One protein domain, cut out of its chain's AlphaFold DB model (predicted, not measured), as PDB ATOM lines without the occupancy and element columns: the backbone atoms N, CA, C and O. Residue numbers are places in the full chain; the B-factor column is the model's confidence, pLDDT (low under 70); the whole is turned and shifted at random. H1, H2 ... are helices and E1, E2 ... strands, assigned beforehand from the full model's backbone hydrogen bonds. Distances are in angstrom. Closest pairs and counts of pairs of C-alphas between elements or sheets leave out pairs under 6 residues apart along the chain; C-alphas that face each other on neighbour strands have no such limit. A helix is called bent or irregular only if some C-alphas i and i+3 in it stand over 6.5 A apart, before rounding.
ATOM      1  N   THR A  78     184.092 216.566 152.124       41.00
ATOM      2  CA  THR A  78     182.653 216.540 151.839       41.00
ATOM      3  C   THR A  78     181.837 216.112 153.044       41.00
ATOM      4  O   THR A  78     180.820 216.726 153.350       41.00
ATOM      5  N   VAL A  79     182.245 215.035 153.719       43.38
ATOM      6  CA  VAL A  79     181.595 214.591 154.955       43.38
ATOM      7  C   VAL A  79     181.701 215.704 155.997       43.38
ATOM      8  O   VAL A  79     180.705 216.016 156.636       43.38
ATOM      9  N   GLY A  80     182.849 216.377 156.089       44.44
ATOM     10  CA  GLY A  80     183.060 217.567 156.910       44.44
ATOM     11  C   GLY A  80     182.143 218.731 156.533       44.44
ATOM     12  O   GLY A  80     181.523 219.310 157.416       44.44
ATOM     13  N   ALA A  81     181.976 219.026 155.243       43.25
ATOM     14  CA  ALA A  81     181.107 220.084 154.737       43.25
ATOM     15  C   ALA A  81     179.624 219.763 154.968       43.25
ATOM     16  O   ALA A  81     178.891 220.613 155.449       43.25
ATOM     17  N   LEU A  82     179.182 218.523 154.734       42.88
ATOM     18  CA  LEU A  82     177.827 218.059 155.056       42.88
ATOM     19  C   LEU A  82     177.563 218.084 156.566       42.88
ATOM     20  O   LEU A  82     176.473 218.467 156.985       42.88
ATOM     21  N   ILE A  83     178.549 217.716 157.389       47.09
ATOM     22  CA  ILE A  83     178.475 217.843 158.850       47.09
ATOM     23  C   ILE A  83     178.423 219.322 159.256       47.09
ATOM     24  O   ILE A  83     177.643 219.661 160.140       47.09
ATOM     25  N   ALA A  84     179.165 220.213 158.594       48.84
ATOM     26  CA  ALA A  84     179.152 221.657 158.841       48.84
ATOM     27  C   ALA A  84     177.825 222.317 158.420       48.84
ATOM     28  O   ALA A  84     177.238 223.079 159.186       48.84
ATOM     29  N   THR A  85     177.275 221.968 157.255       46.78
ATOM     30  CA  THR A  85     175.929 222.388 156.829       46.78
ATOM     31  C   THR A  85     174.855 221.799 157.749       46.78
ATOM     32  O   THR A  85     173.897 222.476 158.114       46.78
ATOM     33  N   GLY A  86     175.031 220.556 158.200       47.34
ATOM     34  CA  GLY A  86     174.188 219.930 159.216       47.34
ATOM     35  C   GLY A  86     174.250 220.635 160.574       47.34
ATOM     36  O   GLY A  86     173.224 220.760 161.241       47.34
ATOM     37  N   LEU A  87     175.422 221.139 160.971       52.81
ATOM     38  CA  LEU A  87     175.616 221.915 162.199       52.81
ATOM     39  C   LEU A  87     174.819 223.221 162.162       52.81
ATOM     40  O   LEU A  87     174.245 223.584 163.182       52.81
ATOM     41  N   ALA A  88     174.689 223.873 161.003       53.34
ATOM     42  CA  ALA A  88     173.785 225.015 160.845       53.34
ATOM     43  C   ALA A  88     172.308 224.609 161.032       53.34
ATOM     44  O   ALA A  88     171.540 225.308 161.692       53.34
ATOM     45  N   LEU A  89     171.915 223.429 160.536       51.97
ATOM     46  CA  LEU A  89     170.560 222.880 160.700       51.97
ATOM     47  C   LEU A  89     170.244 222.431 162.139       51.97
ATOM     48  O   LEU A  89     169.068 222.340 162.489       51.97
ATOM     49  N   ARG A  90     171.255 222.192 162.991       56.28
ATOM     50  CA  ARG A  90     171.087 221.889 164.429       56.28
ATOM     51  C   ARG A  90     170.416 223.032 165.194       56.28
ATOM     52  O   ARG A  90     169.772 222.775 166.207       56.28
ATOM     53  N   PHE A  91     170.587 224.272 164.737       63.25
ATOM     54  CA  PHE A  91     170.015 225.458 165.377       63.25
ATOM     55  C   PHE A  91     168.563 225.728 164.958       63.25
ATOM     56  O   PHE A  91     167.901 226.575 165.551       63.25
ATOM     57  N   ALA A  92     168.035 224.993 163.973       62.75
ATOM     58  CA  ALA A  92     166.613 225.026 163.659       62.75
ATOM     59  C   ALA A  92     165.798 224.325 164.769       62.75
ATOM     60  O   ALA A  92     166.304 223.394 165.403       62.75
ATOM     61  N   PRO A  93     164.522 224.702 164.989       71.75
ATOM     62  CA  PRO A  93     163.680 224.069 166.000       71.75
ATOM     63  C   PRO A  93     163.674 222.548 165.832       71.75
ATOM     64  O   PRO A  93     163.314 222.043 164.768       71.75
ATOM     65  N   SER A  94     164.081 221.800 166.860       67.69
ATOM     66  CA  SER A  94     164.253 220.344 166.745       67.69
ATOM     67  C   SER A  94     162.928 219.593 166.616       67.69
ATOM     68  O   SER A  94     162.871 218.527 166.000       67.69
ATOM     69  N   TYR A  95     161.854 220.150 167.176       75.25
ATOM     70  CA  TYR A  95     160.530 219.542 167.220       75.25
ATOM     71  C   TYR A  95     159.451 220.552 166.831       75.25
ATOM     72  O   TYR A  95     159.571 221.743 167.095       75.25
ATOM     73  N   LYS A  96     158.386 220.055 166.199       80.56
ATOM     74  CA  LYS A  96     157.161 220.801 165.910       80.56
ATOM     75  C   LYS A  96     155.941 220.029 166.394       80.56
ATOM     76  O   LYS A  96     155.912 218.796 166.302       80.56
ATOM     77  N   LYS A  97     154.914 220.757 166.830       82.31
ATOM     78  CA  LYS A  97     153.628 220.180 167.227       82.31
ATOM     79  C   LYS A  97     153.024 219.401 166.058       82.31
ATOM     80  O   LYS A  97     152.915 219.904 164.940       82.31
ATOM     81  N   ALA A  98     152.676 218.146 166.306       72.94
ATOM     82  CA  ALA A  98     152.116 217.232 165.317       72.94
ATOM     83  C   ALA A  98     150.614 217.008 165.476       72.94
ATOM     84  O   ALA A  98     149.946 216.677 164.497       72.94
ATOM     85  N   GLY A  99     150.104 217.144 166.695       78.25
ATOM     86  CA  GLY A  99     148.696 216.977 167.013       78.25
ATOM     87  C   GLY A  99     148.478 216.944 168.519       78.25
ATOM     88  O   GLY A  99     149.386 216.587 169.269       78.25
ATOM     89  N   GLU A 100     147.275 217.325 168.924       85.81
ATOM     90  CA  GLU A 100     146.785 217.294 170.300       85.81
ATOM     91  C   GLU A 100     145.513 216.442 170.329       85.81
ATOM     92  O   GLU A 100     144.692 216.535 169.406       85.81
ATOM     93  N   TYR A 101     145.389 215.582 171.338       89.06
ATOM     94  CA  TYR A 101     144.317 214.590 171.456       89.06
ATOM     95  C   TYR A 101     143.876 214.418 172.920       89.06
ATOM     96  O   TYR A 101     144.658 214.709 173.826       89.06
ATOM     97  N   SER A 102     142.651 213.917 173.140       90.25
ATOM     98  CA  SER A 102     142.144 213.532 174.469       90.25
ATOM     99  C   SER A 102     142.613 212.125 174.849       90.25
ATOM    100  O   SER A 102     142.486 211.182 174.062       90.25
ATOM    101  N   VAL A 103     143.165 211.982 176.054       89.62
ATOM    102  CA  VAL A 103     143.648 210.718 176.622       89.62
ATOM    103  C   VAL A 103     142.472 209.842 177.041       89.62
ATOM    104  O   VAL A 103     142.476 208.649 176.747       89.62
ATOM    105  N   ASN A 104     141.450 210.407 177.672       90.12
ATOM    106  CA  ASN A 104     140.271 209.676 178.130       90.12
ATOM    107  C   ASN A 104     139.483 209.088 176.956       90.12
ATOM    108  O   ASN A 104     139.168 207.896 176.976       90.12
ATOM    109  N   GLU A 105     139.242 209.887 175.909       89.38
ATOM    110  CA  GLU A 105     138.603 209.422 174.667       89.38
ATOM    111  C   GLU A 105     139.399 208.253 174.061       89.38
ATOM    112  O   GLU A 105     138.840 207.216 173.696       89.38
ATOM    113  N   PHE A 106     140.730 208.369 174.057       90.38
ATOM    114  CA  PHE A 106     141.622 207.321 173.575       90.38
ATOM    115  C   PHE A 106     141.607 206.049 174.413       90.38
ATOM    116  O   PHE A 106     141.571 204.955 173.851       90.38
ATOM    117  N   LEU A 107     141.632 206.147 175.740       89.75
ATOM    118  CA  LEU A 107     141.623 204.972 176.610       89.75
ATOM    119  C   LEU A 107     140.300 204.205 176.496       89.75
ATOM    120  O   LEU A 107     140.321 202.973 176.481       89.75
ATOM    121  N   GLN A 108     139.171 204.906 176.357       88.88
ATOM    122  CA  GLN A 108     137.872 204.282 176.085       88.88
ATOM    123  C   GLN A 108     137.869 203.580 174.723       88.88
ATOM    124  O   GLN A 108     137.541 202.394 174.637       88.88
ATOM    125  N   PHE A 109     138.320 204.275 173.676       88.94
ATOM    126  CA  PHE A 109     138.454 203.722 172.329       88.94
ATOM    127  C   PHE A 109     139.347 202.470 172.300       88.94
ATOM    128  O   PHE A 109     138.978 201.434 171.743       88.94
ATOM    129  N   ALA A 110     140.518 202.542 172.935       87.19
ATOM    130  CA  ALA A 110     141.496 201.465 172.952       87.19
ATOM    131  C   ALA A 110     140.981 200.240 173.717       87.19
ATOM    132  O   ALA A 110     141.153 199.120 173.234       87.19
ATOM    133  N   LYS A 111     140.311 200.426 174.862       86.75
ATOM    134  CA  LYS A 111     139.665 199.330 175.608       86.75
ATOM    135  C   LYS A 111     138.574 198.649 174.788       86.75
ATOM    136  O   LYS A 111     138.543 197.423 174.742       86.75
ATOM    137  N   LYS A 112     137.741 199.429 174.094       86.38
ATOM    138  CA  LYS A 112     136.646 198.900 173.273       86.38
ATOM    139  C   LYS A 112     137.155 198.076 172.085       86.38
ATOM    140  O   LYS A 112     136.743 196.934 171.909       86.38
ATOM    141  N   HIS A 113     138.086 198.618 171.297       83.31
ATOM    142  CA  HIS A 113     138.470 198.016 170.008       83.31
ATOM    143  C   HIS A 113     139.800 197.246 170.015       83.31
ATOM    144  O   HIS A 113     140.084 196.507 169.077       83.31
ATOM    145  N   THR A 114     140.635 197.405 171.045       79.88
ATOM    146  CA  THR A 114     141.943 196.721 171.169       79.88
ATOM    147  C   THR A 114     142.152 196.096 172.553       79.88
ATOM    148  O   THR A 114     143.288 195.977 173.026       79.88
ATOM    149  N   GLY A 115     141.048 195.737 173.215       81.88
ATOM    150  CA  GLY A 115     141.032 195.168 174.556       81.88
ATOM    151  C   GLY A 115     141.811 193.857 174.658       81.88
ATOM    152  O   GLY A 115     141.809 193.034 173.738       81.88
ATOM    153  N   ILE A 116     142.500 193.687 175.782       81.69
ATOM    154  CA  ILE A 116     143.200 192.461 176.167       81.69
ATOM    155  C   ILE A 116     142.899 192.132 177.628       81.69
ATOM    156  O   ILE A 116     142.816 193.026 178.474       81.69
ATOM    157  N   GLU A 117     142.787 190.845 177.936       77.94
ATOM    158  CA  GLU A 117     142.700 190.353 179.310       77.94
ATOM    159  C   GLU A 117     144.095 190.001 179.825       77.94
ATOM    160  O   GLU A 117     144.886 189.335 179.153       77.94
ATOM    161  N   LYS A 118     144.410 190.441 181.040       71.06
ATOM    162  CA  LYS A 118     145.626 190.055 181.757       71.06
ATOM    163  C   LYS A 118     145.275 189.247 182.983       71.06
ATOM    164  O   LYS A 118     144.226 189.455 183.573       71.06
ATOM    165  N   ILE A 119     146.216 188.418 183.408       63.09
ATOM    166  CA  ILE A 119     146.204 187.813 184.733       63.09
ATOM    167  C   ILE A 119     147.129 188.668 185.611       63.09
ATOM    168  O   ILE A 119     148.311 188.828 185.292       63.09
ATOM    169  N   GLY A 120     146.577 189.290 186.650       60.72
ATOM    170  CA  GLY A 120     147.308 190.069 187.644       60.72
ATOM    171  C   GLY A 120     148.233 189.189 188.482       60.72
ATOM    172  O   GLY A 120     148.191 187.960 188.412       60.72
ATOM    173  N   LYS A 121     149.079 189.816 189.307       60.75
ATOM    174  CA  LYS A 121     150.040 189.095 190.166       60.75
ATOM    175  C   LYS A 121     149.354 188.111 191.127       60.75
ATOM    176  O   LYS A 121     149.974 187.124 191.504       60.75
ATOM    177  N   ASN A 122     148.081 188.355 191.438       60.59
ATOM    178  CA  ASN A 122     147.259 187.560 192.348       60.59
ATOM    179  C   ASN A 122     146.281 186.619 191.613       60.59
ATOM    180  O   ASN A 122     145.372 186.073 192.229       60.59
ATOM    181  N   GLY A 123     146.419 186.447 190.292       58.28
ATOM    182  CA  GLY A 123     145.524 185.599 189.495       58.28
ATOM    183  C   GLY A 123     144.245 186.285 188.993       58.28
ATOM    184  O   GLY A 123     143.485 185.672 188.247       58.28
ATOM    185  N   GLU A 124     144.005 187.551 189.347       67.75
ATOM    186  CA  GLU A 124     142.810 188.302 188.931       67.75
ATOM    187  C   GLU A 124     142.814 188.666 187.436       67.75
ATOM    188  O   GLU A 124     143.859 188.962 186.856       67.75
ATOM    189  N   LYS A 125     141.643 188.677 186.788       66.81
ATOM    190  CA  LYS A 125     141.532 189.115 185.391       66.81
ATOM    191  C   LYS A 125     141.438 190.638 185.310       66.81
ATOM    192  O   LYS A 125     140.441 191.219 185.719       66.81
ATOM    193  N   ILE A 126     142.453 191.282 184.739       74.50
ATOM    194  CA  ILE A 126     142.508 192.736 184.544       74.50
ATOM    195  C   ILE A 126     142.242 193.051 183.072       74.50
ATOM    196  O   ILE A 126     143.010 192.642 182.197       74.50
ATOM    197  N   GLN A 127     141.184 193.812 182.790       75.44
ATOM    198  CA  GLN A 127     140.928 194.335 181.448       75.44
ATOM    199  C   GLN A 127     141.853 195.521 181.147       75.44
ATOM    200  O   GLN A 127     141.903 196.511 181.876       75.44
ATOM    201  N   SER A 128     142.595 195.421 180.049       82.12
ATOM    202  CA  SER A 128     143.494 196.455 179.535       82.12
ATOM    203  C   SER A 128     143.335 196.549 178.015       82.12
ATOM    204  O   SER A 128     142.421 195.968 177.439       82.12
ATOM    205  N   SER A 129     144.205 197.285 177.333       84.75
ATOM    206  CA  SER A 129     144.285 197.279 175.872       84.75
ATOM    207  C   SER A 129     145.723 197.448 175.412       84.75
ATOM    208  O   SER A 129     146.556 197.993 176.139       84.75
ATOM    209  N   ILE A 130     146.013 197.027 174.182       83.44
ATOM    210  CA  ILE A 130     147.331 197.252 173.568       83.44
ATOM    211  C   ILE A 130     147.640 198.758 173.512       83.44
ATOM    212  O   ILE A 130     148.770 199.169 173.776       83.44
ATOM    213  N   GLY A 131     146.632 199.589 173.216       84.19
ATOM    214  CA  GLY A 131     146.771 201.045 173.210       84.19
ATOM    215  C   GLY A 131     147.061 201.633 174.595       84.19
ATOM    216  O   GLY A 131     147.934 202.491 174.715       84.19
ATOM    217  N   GLN A 132     146.394 201.135 175.639       86.81
ATOM    218  CA  GLN A 132     146.620 201.571 177.019       86.81
ATOM    219  C   GLN A 132     148.018 201.185 177.522       86.81
ATOM    220  O   GLN A 132     148.728 202.045 178.033       86.81
ATOM    221  N   GLU A 133     148.455 199.937 177.320       86.50
ATOM    222  CA  GLU A 133     149.814 199.514 177.695       86.50
ATOM    223  C   GLU A 133     150.887 200.353 176.999       86.50
ATOM    224  O   GLU A 133     151.916 200.705 177.581       86.50
ATOM    225  N   LEU A 134     150.663 200.653 175.717       85.81
ATOM    226  CA  LEU A 134     151.584 201.465 174.946       85.81
ATOM    227  C   LEU A 134     151.646 202.889 175.497       85.81
ATOM    228  O   LEU A 134     152.753 203.402 175.669       85.81
ATOM    229  N   PHE A 135     150.490 203.491 175.794       87.81
ATOM    230  CA  PHE A 135     150.385 204.809 176.414       87.81
ATOM    231  C   PHE A 135     151.117 204.859 177.757       87.81
ATOM    232  O   PHE A 135     151.985 205.712 177.924       87.81
ATOM    233  N   GLU A 136     150.855 203.912 178.660       87.00
ATOM    234  CA  GLU A 136     151.541 203.793 179.956       87.00
ATOM    235  C   GLU A 136     153.061 203.684 179.755       87.00
ATOM    236  O   GLU A 136     153.830 204.457 180.323       87.00
ATOM    237  N   SER A 137     153.508 202.827 178.829       83.56
ATOM    238  CA  SER A 137     154.940 202.658 178.544       83.56
ATOM    239  C   SER A 137     155.622 203.898 177.951       83.56
ATOM    240  O   SER A 137     156.841 204.037 178.060       83.56
ATOM    241  N   VAL A 138     154.860 204.767 177.278       84.50
ATOM    242  CA  VAL A 138     155.349 206.036 176.727       84.50
ATOM    243  C   VAL A 138     155.318 207.128 177.789       84.50
ATOM    244  O   VAL A 138     156.267 207.900 177.849       84.50
ATOM    245  N   ARG A 139     154.288 207.183 178.636       84.19
ATOM    246  CA  ARG A 139     154.166 208.142 179.740       84.19
ATOM    247  C   ARG A 139     155.271 207.951 180.779       84.19
ATOM    248  O   ARG A 139     155.896 208.923 181.185       84.19
ATOM    249  N   ASP A 140     155.538 206.706 181.161       80.94
ATOM    250  CA  ASP A 140     156.454 206.381 182.264       80.94
ATOM    251  C   ASP A 140     157.940 206.436 181.840       80.94
ATOM    252  O   ASP A 140     158.848 206.257 182.649       80.94
ATOM    253  N   SER A 141     158.218 206.672 180.553       78.94
ATOM    254  CA  SER A 141     159.573 206.705 180.003       78.94
ATOM    255  C   SER A 141     160.153 208.121 180.018       78.94
ATOM    256  O   SER A 141     159.672 209.014 179.336       78.94
ATOM    257  N   GLU A 142     161.302 208.327 180.657       73.06
ATOM    258  CA  GLU A 142     161.978 209.635 180.602       73.06
ATOM    259  C   GLU A 142     162.463 210.018 179.193       73.06
ATOM    260  O   GLU A 142     162.569 211.193 178.845       73.06
ATOM    261  N   LEU A 143     162.708 209.015 178.346       69.19
ATOM    262  CA  LEU A 143     163.238 209.179 176.991       69.19
ATOM    263  C   LEU A 143     162.197 209.689 175.974       69.19
ATOM    264  O   LEU A 143     162.566 210.034 174.851       69.19
ATOM    265  N   THR A 144     160.913 209.747 176.342       77.31
ATOM    266  CA  THR A 144     159.801 210.193 175.477       77.31
ATOM    267  C   THR A 144     159.355 211.622 175.779       77.31
ATOM    268  O   THR A 144     158.654 212.197 174.951       77.31
ATOM    269  N   LYS A 145     159.823 212.231 176.884       75.50
ATOM    270  CA  LYS A 145     159.441 213.583 177.349       75.50
ATOM    271  C   LYS A 145     159.605 214.684 176.287       75.50
ATOM    272  O   LYS A 145     158.910 215.684 176.324       75.50
ATOM    273  N   LYS A 146     160.512 214.506 175.313       73.38
ATOM    274  CA  LYS A 146     160.719 215.451 174.190       73.38
ATOM    275  C   LYS A 146     159.793 215.219 172.988       73.38
ATOM    276  O   LYS A 146     159.696 216.072 172.113       73.38
ATOM    277  N   MET A 147     159.168 214.048 172.901       75.81
ATOM    278  CA  MET A 147     158.302 213.638 171.788       75.81
ATOM    279  C   MET A 147     156.822 213.656 172.163       75.81
ATOM    280  O   MET A 147     155.970 213.715 171.277       75.81
ATOM    281  N   VAL A 148     156.523 213.564 173.457       82.75
ATOM    282  CA  VAL A 148     155.172 213.497 173.999       82.75
ATOM    283  C   VAL A 148     155.107 214.353 175.255       82.75
ATOM    284  O   VAL A 148     155.870 214.135 176.193       82.75
ATOM    285  N   GLU A 149     154.172 215.294 175.265       84.69
ATOM    286  CA  GLU A 149     153.809 216.103 176.428       84.69
ATOM    287  C   GLU A 149     152.398 215.711 176.869       84.69
ATOM    288  O   GLU A 149     151.499 215.594 176.034       84.69
ATOM    289  N   ILE A 150     152.204 215.475 178.167       84.12
ATOM    290  CA  ILE A 150     150.917 215.065 178.738       84.12
ATOM    291  C   ILE A 150     150.555 216.057 179.838       84.12
ATOM    292  O   ILE A 150     151.258 216.142 180.840       84.12
ATOM    293  N   ASN A 151     149.447 216.771 179.644       83.75
ATOM    294  CA  ASN A 151     148.908 217.756 180.576       83.75
ATOM    295  C   ASN A 151     147.447 217.395 180.876       83.75
ATOM    296  O   ASN A 151     146.549 217.702 180.088       83.75
ATOM    297  N   GLY A 152     147.203 216.717 182.000       85.25
ATOM    298  CA  GLY A 152     145.868 216.215 182.345       85.25
ATOM    299  C   GLY A 152     145.319 215.270 181.269       85.25
ATOM    300  O   GLY A 152     145.965 214.283 180.924       85.25
ATOM    301  N   ASP A 153     144.146 215.593 180.715       89.50
ATOM    302  CA  ASP A 153     143.508 214.822 179.634       89.50
ATOM    303  C   ASP A 153     144.125 215.069 178.243       89.50
ATOM    304  O   ASP A 153     143.769 214.415 177.268       89.50
ATOM    305  N   LYS A 154     145.055 216.016 178.102       88.31
ATOM    306  CA  LYS A 154     145.611 216.379 176.796       88.31
ATOM    307  C   LYS A 154     146.971 215.742 176.583       88.31
ATOM    308  O   LYS A 154     147.899 215.967 177.358       88.31
ATOM    309  N   ILE A 155     147.112 215.017 175.477       88.62
ATOM    310  CA  ILE A 155     148.401 214.542 174.973       88.62
ATOM    311  C   ILE A 155     148.776 215.299 173.700       88.62
ATOM    312  O   ILE A 155     148.033 215.313 172.715       88.62
ATOM    313  N   THR A 156     149.953 215.915 173.712       86.38
ATOM    314  CA  THR A 156     150.545 216.581 172.554       86.38
ATOM    315  C   THR A 156     151.706 215.752 172.034       86.38
ATOM    316  O   THR A 156     152.658 215.456 172.753       86.38
ATOM    317  N   PHE A 157     151.641 215.393 170.754       86.00
ATOM    318  CA  PHE A 157     152.758 214.757 170.068       86.00
ATOM    319  C   PHE A 157     153.608 215.812 169.376       86.00
ATOM    320  O   PHE A 157     153.098 216.647 168.626       86.00
ATOM    321  N   ASN A 158     154.916 215.698 169.550       82.56
ATOM    322  CA  ASN A 158     155.922 216.528 168.914       82.56
ATOM    323  C   ASN A 158     156.701 215.676 167.903       82.56
ATOM    324  O   ASN A 158     157.264 214.631 168.234       82.56
ATOM    325  N   LYS A 159     156.725 216.099 166.634       74.62
ATOM    326  CA  LYS A 159     157.505 215.449 165.569       74.62
ATOM    327  C   LYS A 159     158.808 216.193 165.359       74.62
ATOM    328  O   LYS A 159     158.826 217.421 165.365       74.62
ATOM    329  N   LYS A 160     159.880 215.450 165.083       72.81
ATOM    330  CA  LYS A 160     161.138 216.046 164.632       72.81
ATOM    331  C   LYS A 160     160.900 216.859 163.360       72.81
ATOM    332  O   LYS A 160     160.154 216.431 162.472       72.81
ATOM    333  N   THR A 161     161.493 218.042 163.281       68.69
ATOM    334  CA  THR A 161     161.424 218.870 162.071       68.69
ATOM    335  C   THR A 161     162.278 218.268 160.953       68.69
ATOM    336  O   THR A 161     163.131 217.418 161.198       68.69
ATOM    337  N   ILE A 162     162.047 218.690 159.705       57.72
ATOM    338  CA  ILE A 162     162.849 218.227 158.559       57.72
ATOM    339  C   ILE A 162     164.345 218.550 158.766       57.72
ATOM    340  O   ILE A 162     165.142 217.627 158.615       57.72
ATOM    341  N   PRO A 163     164.745 219.767 159.200       56.62
ATOM    342  CA  PRO A 163     166.135 220.059 159.565       56.62
ATOM    343  C   PRO A 163     166.714 219.105 160.616       56.62
ATOM    344  O   PRO A 163     167.803 218.572 160.417       56.62
ATOM    345  N   GLN A 164     165.966 218.810 161.685       66.25
ATOM    346  CA  GLN A 164     166.409 217.871 162.720       66.25
ATOM    347  C   GLN A 164     166.530 216.435 162.197       66.25
ATOM    348  O   GLN A 164     167.444 215.723 162.593       66.25
ATOM    349  N   LEU A 165     165.629 215.991 161.316       61.00
ATOM    350  CA  LEU A 165     165.703 214.666 160.688       61.00
ATOM    351  C   LEU A 165     166.893 214.554 159.731       61.00
ATOM    352  O   LEU A 165     167.538 213.507 159.687       61.00
ATOM    353  N   ILE A 166     167.196 215.628 158.995       53.75
ATOM    354  CA  ILE A 166     168.395 215.726 158.158       53.75
ATOM    355  C   ILE A 166     169.637 215.652 159.049       53.75
ATOM    356  O   ILE A 166     170.493 214.812 158.799       53.75
ATOM    357  N   TRP A 167     169.707 216.439 160.127       59.31
ATOM    358  CA  TRP A 167     170.814 216.395 161.085       59.31
ATOM    359  C   TRP A 167     170.987 215.016 161.731       59.31
ATOM    360  O   TRP A 167     172.083 214.460 161.703       59.31
ATOM    361  N   ASP A 168     169.908 214.427 162.253       61.12
ATOM    362  CA  ASP A 168     169.910 213.084 162.838       61.12
ATOM    363  C   ASP A 168     170.402 212.045 161.821       61.12
ATOM    364  O   ASP A 168     171.185 211.166 162.178       61.12
ATOM    365  N   GLY A 169     169.983 212.161 160.556       56.25
ATOM    366  CA  GLY A 169     170.477 211.342 159.454       56.25
ATOM    367  C   GLY A 169     171.964 211.558 159.184       56.25
ATOM    368  O   GLY A 169     172.690 210.583 158.994       56.25
ATOM    369  N   LEU A 170     172.431 212.809 159.190       54.75
ATOM    370  CA  LEU A 170     173.821 213.167 158.912       54.75
ATOM    371  C   LEU A 170     174.778 212.613 159.976       54.75
ATOM    372  O   LEU A 170     175.831 212.087 159.616       54.75
ATOM    373  N   ILE A 171     174.395 212.655 161.258       58.41
ATOM    374  CA  ILE A 171     175.206 212.133 162.375       58.41
ATOM    375  C   ILE A 171     175.053 210.622 162.592       58.41
ATOM    376  O   ILE A 171     175.861 210.012 163.300       58.41
ATOM    377  N   TYR A 172     174.016 210.001 162.020       55.41
ATOM    378  CA  TYR A 172     173.687 208.595 162.257       55.41
ATOM    379  C   TYR A 172     174.846 207.629 161.954       55.41
ATOM    380  O   TYR A 172     175.138 206.808 162.822       55.41
ATOM    381  N   PRO A 173     175.572 207.711 160.820       46.84
ATOM    382  CA  PRO A 173     176.659 206.778 160.511       46.84
ATOM    383  C   PRO A 173     177.851 206.848 161.453       46.84
ATOM    384  O   PRO A 173     178.566 205.864 161.599       46.84
ATOM    385  N   VAL A 174     178.080 208.012 162.059       50.59
ATOM    386  CA  VAL A 174     179.239 208.248 162.925       50.59
ATOM    387  C   VAL A 174     178.900 207.879 164.366       50.59
ATOM    388  O   VAL A 174     179.708 207.275 165.062       50.59
ATOM    389  N   LYS A 175     177.680 208.199 164.814       59.34
ATOM    390  CA  LYS A 175     177.282 208.064 166.222       59.34
ATOM    391  C   LYS A 175     176.440 206.822 166.529       59.34
ATOM    392  O   LYS A 175     176.399 206.393 167.676       59.34
ATOM    393  N   ILE A 176     175.710 206.284 165.552       58.97
ATOM    394  CA  ILE A 176     174.602 205.340 165.796       58.97
ATOM    395  C   ILE A 176     174.784 204.043 165.010       58.97
ATOM    396  O   ILE A 176     174.726 202.964 165.587       58.97
ATOM    397  N   LEU A 177     175.064 204.141 163.710       53.59
ATOM    398  CA  LEU A 177     175.219 202.998 162.815       53.59
ATOM    399  C   LEU A 177     176.281 201.987 163.275       53.59
ATOM    400  O   LEU A 177     175.985 200.799 163.193       53.59
ATOM    401  N   PRO A 178     177.477 202.371 163.774       54.72
ATOM    402  CA  PRO A 178     178.473 201.387 164.198       54.72
ATOM    403  C   PRO A 178     177.944 200.549 165.364       54.72
ATOM    404  O   PRO A 178     178.100 199.332 165.387       54.72
ATOM    405  N   ALA A 179     177.229 201.195 166.284       61.75
ATOM    406  CA  ALA A 179     176.588 200.555 167.420       61.75
ATOM    407  C   ALA A 179     175.426 199.638 166.980       61.75
ATOM    408  O   ALA A 179     175.330 198.499 167.438       61.75
ATOM    409  N   ASP A 218     161.256 205.262 169.550       72.38
ATOM    410  CA  ASP A 218     160.735 205.937 168.351       72.38
ATOM    411  C   ASP A 218     159.568 205.143 167.739       72.38
ATOM    412  O   ASP A 218     158.530 205.701 167.380       72.38
ATOM    413  N   ALA A 219     159.708 203.815 167.656       76.38
ATOM    414  CA  ALA A 219     158.658 202.943 167.139       76.38
ATOM    415  C   ALA A 219     157.400 202.963 168.022       76.38
ATOM    416  O   ALA A 219     156.294 203.050 167.490       76.38
ATOM    417  N   LYS A 220     157.550 202.923 169.352       82.75
ATOM    418  CA  LYS A 220     156.434 202.982 170.305       82.75
ATOM    419  C   LYS A 220     155.680 204.304 170.221       82.75
ATOM    420  O   LYS A 220     154.462 204.285 170.091       82.75
ATOM    421  N   VAL A 221     156.390 205.434 170.220       83.44
ATOM    422  CA  VAL A 221     155.776 206.769 170.114       83.44
ATOM    423  C   VAL A 221     155.057 206.934 168.777       83.44
ATOM    424  O   VAL A 221     153.923 207.405 168.746       83.44
ATOM    425  N   ASN A 222     155.664 206.494 167.670       83.44
ATOM    426  CA  ASN A 222     155.026 206.563 166.352       83.44
ATOM    427  C   ASN A 222     153.803 205.648 166.237       83.44
ATOM    428  O   ASN A 222     152.826 206.031 165.597       83.44
ATOM    429  N   SER A 223     153.838 204.469 166.866       86.56
ATOM    430  CA  SER A 223     152.692 203.551 166.914       86.56
ATOM    431  C   SER A 223     151.561 204.124 167.770       86.56
ATOM    432  O   SER A 223     150.405 204.076 167.363       86.56
ATOM    433  N   LEU A 224     151.892 204.739 168.914       89.12
ATOM    434  CA  LEU A 224     150.919 205.387 169.794       89.12
ATOM    435  C   LEU A 224     150.247 206.547 169.074       89.12
ATOM    436  O   LEU A 224     149.026 206.608 168.988       89.12
ATOM    437  N   ARG A 225     151.047 207.425 168.470       87.50
ATOM    438  CA  ARG A 225     150.533 208.532 167.669       87.50
ATOM    439  C   ARG A 225     149.667 208.040 166.512       87.50
ATOM    440  O   ARG A 225     148.634 208.636 166.247       87.50
ATOM    441  N   GLY A 226     150.061 206.962 165.835       86.38
ATOM    442  CA  GLY A 226     149.262 206.363 164.769       86.38
ATOM    443  C   GLY A 226     147.918 205.813 165.250       86.38
ATOM    444  O   GLY A 226     146.925 205.947 164.539       86.38
ATOM    445  N   LEU A 227     147.846 205.271 166.471       87.88
ATOM    446  CA  LEU A 227     146.578 204.890 167.098       87.88
ATOM    447  C   LEU A 227     145.687 206.113 167.375       87.88
ATOM    448  O   LEU A 227     144.508 206.080 167.035       87.88
ATOM    449  N   PHE A 228     146.243 207.209 167.902       89.25
ATOM    450  CA  PHE A 228     145.512 208.475 168.080       89.25
ATOM    451  C   PHE A 228     145.035 209.075 166.746       89.25
ATOM    452  O   PHE A 228     143.880 209.484 166.625       89.25
ATOM    453  N   GLU A 229     145.901 209.097 165.726       87.00
ATOM    454  CA  GLU A 229     145.563 209.544 164.366       87.00
ATOM    455  C   GLU A 229     144.437 208.668 163.774       87.00
ATOM    456  O   GLU A 229     143.524 209.189 163.130       87.00
ATOM    457  N   THR A 230     144.459 207.357 164.042       86.56
ATOM    458  CA  THR A 230     143.410 206.419 163.615       86.56
ATOM    459  C   THR A 230     142.092 206.705 164.326       86.56
ATOM    460  O   THR A 230     141.090 206.887 163.649       86.56
ATOM    461  N   MET A 231     142.085 206.814 165.657       88.75
ATOM    462  CA  MET A 231     140.886 207.155 166.432       88.75
ATOM    463  C   MET A 231     140.239 208.444 165.914       88.75
ATOM    464  O   MET A 231     139.057 208.457 165.580       88.75
ATOM    465  N   LYS A 232     141.031 209.512 165.762       87.25
ATOM    466  CA  LYS A 232     140.538 210.802 165.265       87.25
ATOM    467  C   LYS A 232     139.937 210.692 163.863       87.25
ATOM    468  O   LYS A 232     138.896 211.278 163.600       87.25
ATOM    469  N   GLY A 233     140.572 209.933 162.968       85.38
ATOM    470  CA  GLY A 233     140.071 209.705 161.607       85.38
ATOM    471  C   GLY A 233     138.818 208.822 161.522       85.38
ATOM    472  O   GLY A 233     138.285 208.636 160.425       85.38
ATOM    473  N   LEU A 234     138.371 208.250 162.643       87.19
ATOM    474  CA  LEU A 234     137.231 207.341 162.728       87.19
ATOM    475  C   LEU A 234     136.073 207.869 163.591       87.19
ATOM    476  O   LEU A 234     135.075 207.166 163.708       87.19
ATOM    477  N   LYS A 235     136.181 209.079 164.154       82.56
ATOM    478  CA  LYS A 235     135.234 209.617 165.145       82.56
ATOM    479  C   LYS A 235     133.772 209.639 164.674       82.56
ATOM    480  O   LYS A 235     132.887 209.319 165.455       82.56
ATOM    481  N   ASP A 236     133.539 209.927 163.395       85.56
ATOM    482  CA  ASP A 236     132.189 210.081 162.826       85.56
ATOM    483  C   ASP A 236     131.673 208.813 162.119       85.56
ATOM    484  O   ASP A 236     130.811 208.880 161.243       85.56
ATOM    485  N   LYS A 237     132.253 207.644 162.416       86.00
ATOM    486  CA  LYS A 237     131.934 206.382 161.732       86.00
ATOM    487  C   LYS A 237     131.122 205.437 162.600       86.00
ATOM    488  O   LYS A 237     131.217 205.455 163.821       86.00
TER     489      LYS A 237
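AT A GLANCE: This is residues 78 to 179 and 218 to 237 of the 835 residues of an uncharacterized protein of Clostridium sp. CAG:768 (UniProt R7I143). A small wall of three strands, E1, E5 and E4, with H5 slantwise over one face, lies between the two ends of a long, loose shape. At one end H2 and H3 pack with H5, and the hairpin E2 and E3 reaches on from them; at the other end H1 and H4 pack as a tilted pair. The printed part has 122 residues with five named helices and five named strands, in the order H1 E1 H2 E2 E3 H3 E4 E5 H4 H5, class mixed. Both sheets, E1 E5 E4 and E2 E3, are antiparallel. The whole is loose, with a radius of gyration of the C-alphas of 18.5 A, and spans 60 by 36 by 24 A.

HOW THE PARTS SIT: Start at the inner strand E5, residues 154 to 160: on E1, residues 95 to 102, N 96 and O 159 are 2.8 A apart, and on E4, residues 148 to 151, N 149 and O 156 are 2.9 A apart, within hydrogen-bond range. H5, residues 218 to 232, is over E1 and E5 at a height over the sheet of 9.7 A, slantwise at 43 degrees to E1 on the local plane. With H4, residues 162 to 175, on the same face, this makes two layers, helices on one face of a sheet. H3, residues 130 to 139, touches H5 at a steep tilt of 56 degrees, closest at C-alphas Leu 134 and Leu 224, 6.5 A. H2, residues 103 to 114, touches H3 at a shallow tilt of 34 degrees, only just short of steep, closest at C-alphas Ala 110 and Gly 131, 5.3 A. H2 only just touches H5, with 3 pairs of C-alphas within 8 A. In the hairpin of E2, residues 115 to 119, and E3, residues 125 to 129, N 116 and O 128 are 2.8 A apart. H1, residues 78 to 89, touches H4 at a steep tilt of 42 degrees, closest at C-alphas Gly 86 and Trp 167, 5.2 A. Every O i to N i+4 pair is within range in H1, H2, H3 and H5; in H4, 8 of 10.

IN THESE COORDINATES: Find C-alpha 78 at (182.653, 216.540, 151.839), where H1 begins. E1 runs 20.7 A and E5 19.7 A. H5 runs 21.0 A to C-alpha 232 at (140.538, 210.802, 165.265). H4, 19.2 A, is irregular: C-alphas 170 and 173 are 7.2 A apart.

THE WHOLE: The farthest C-alphas, Thr 78 and Glu 124, are 61.3 A apart. Residues 180 to 217 are not printed; C-alphas 179 and 218 are 16.8 A apart. Of the links printed whole, none is long. Look for pLDDT under 70 in 43 residues, among them 78 to 92 and 161 to 179.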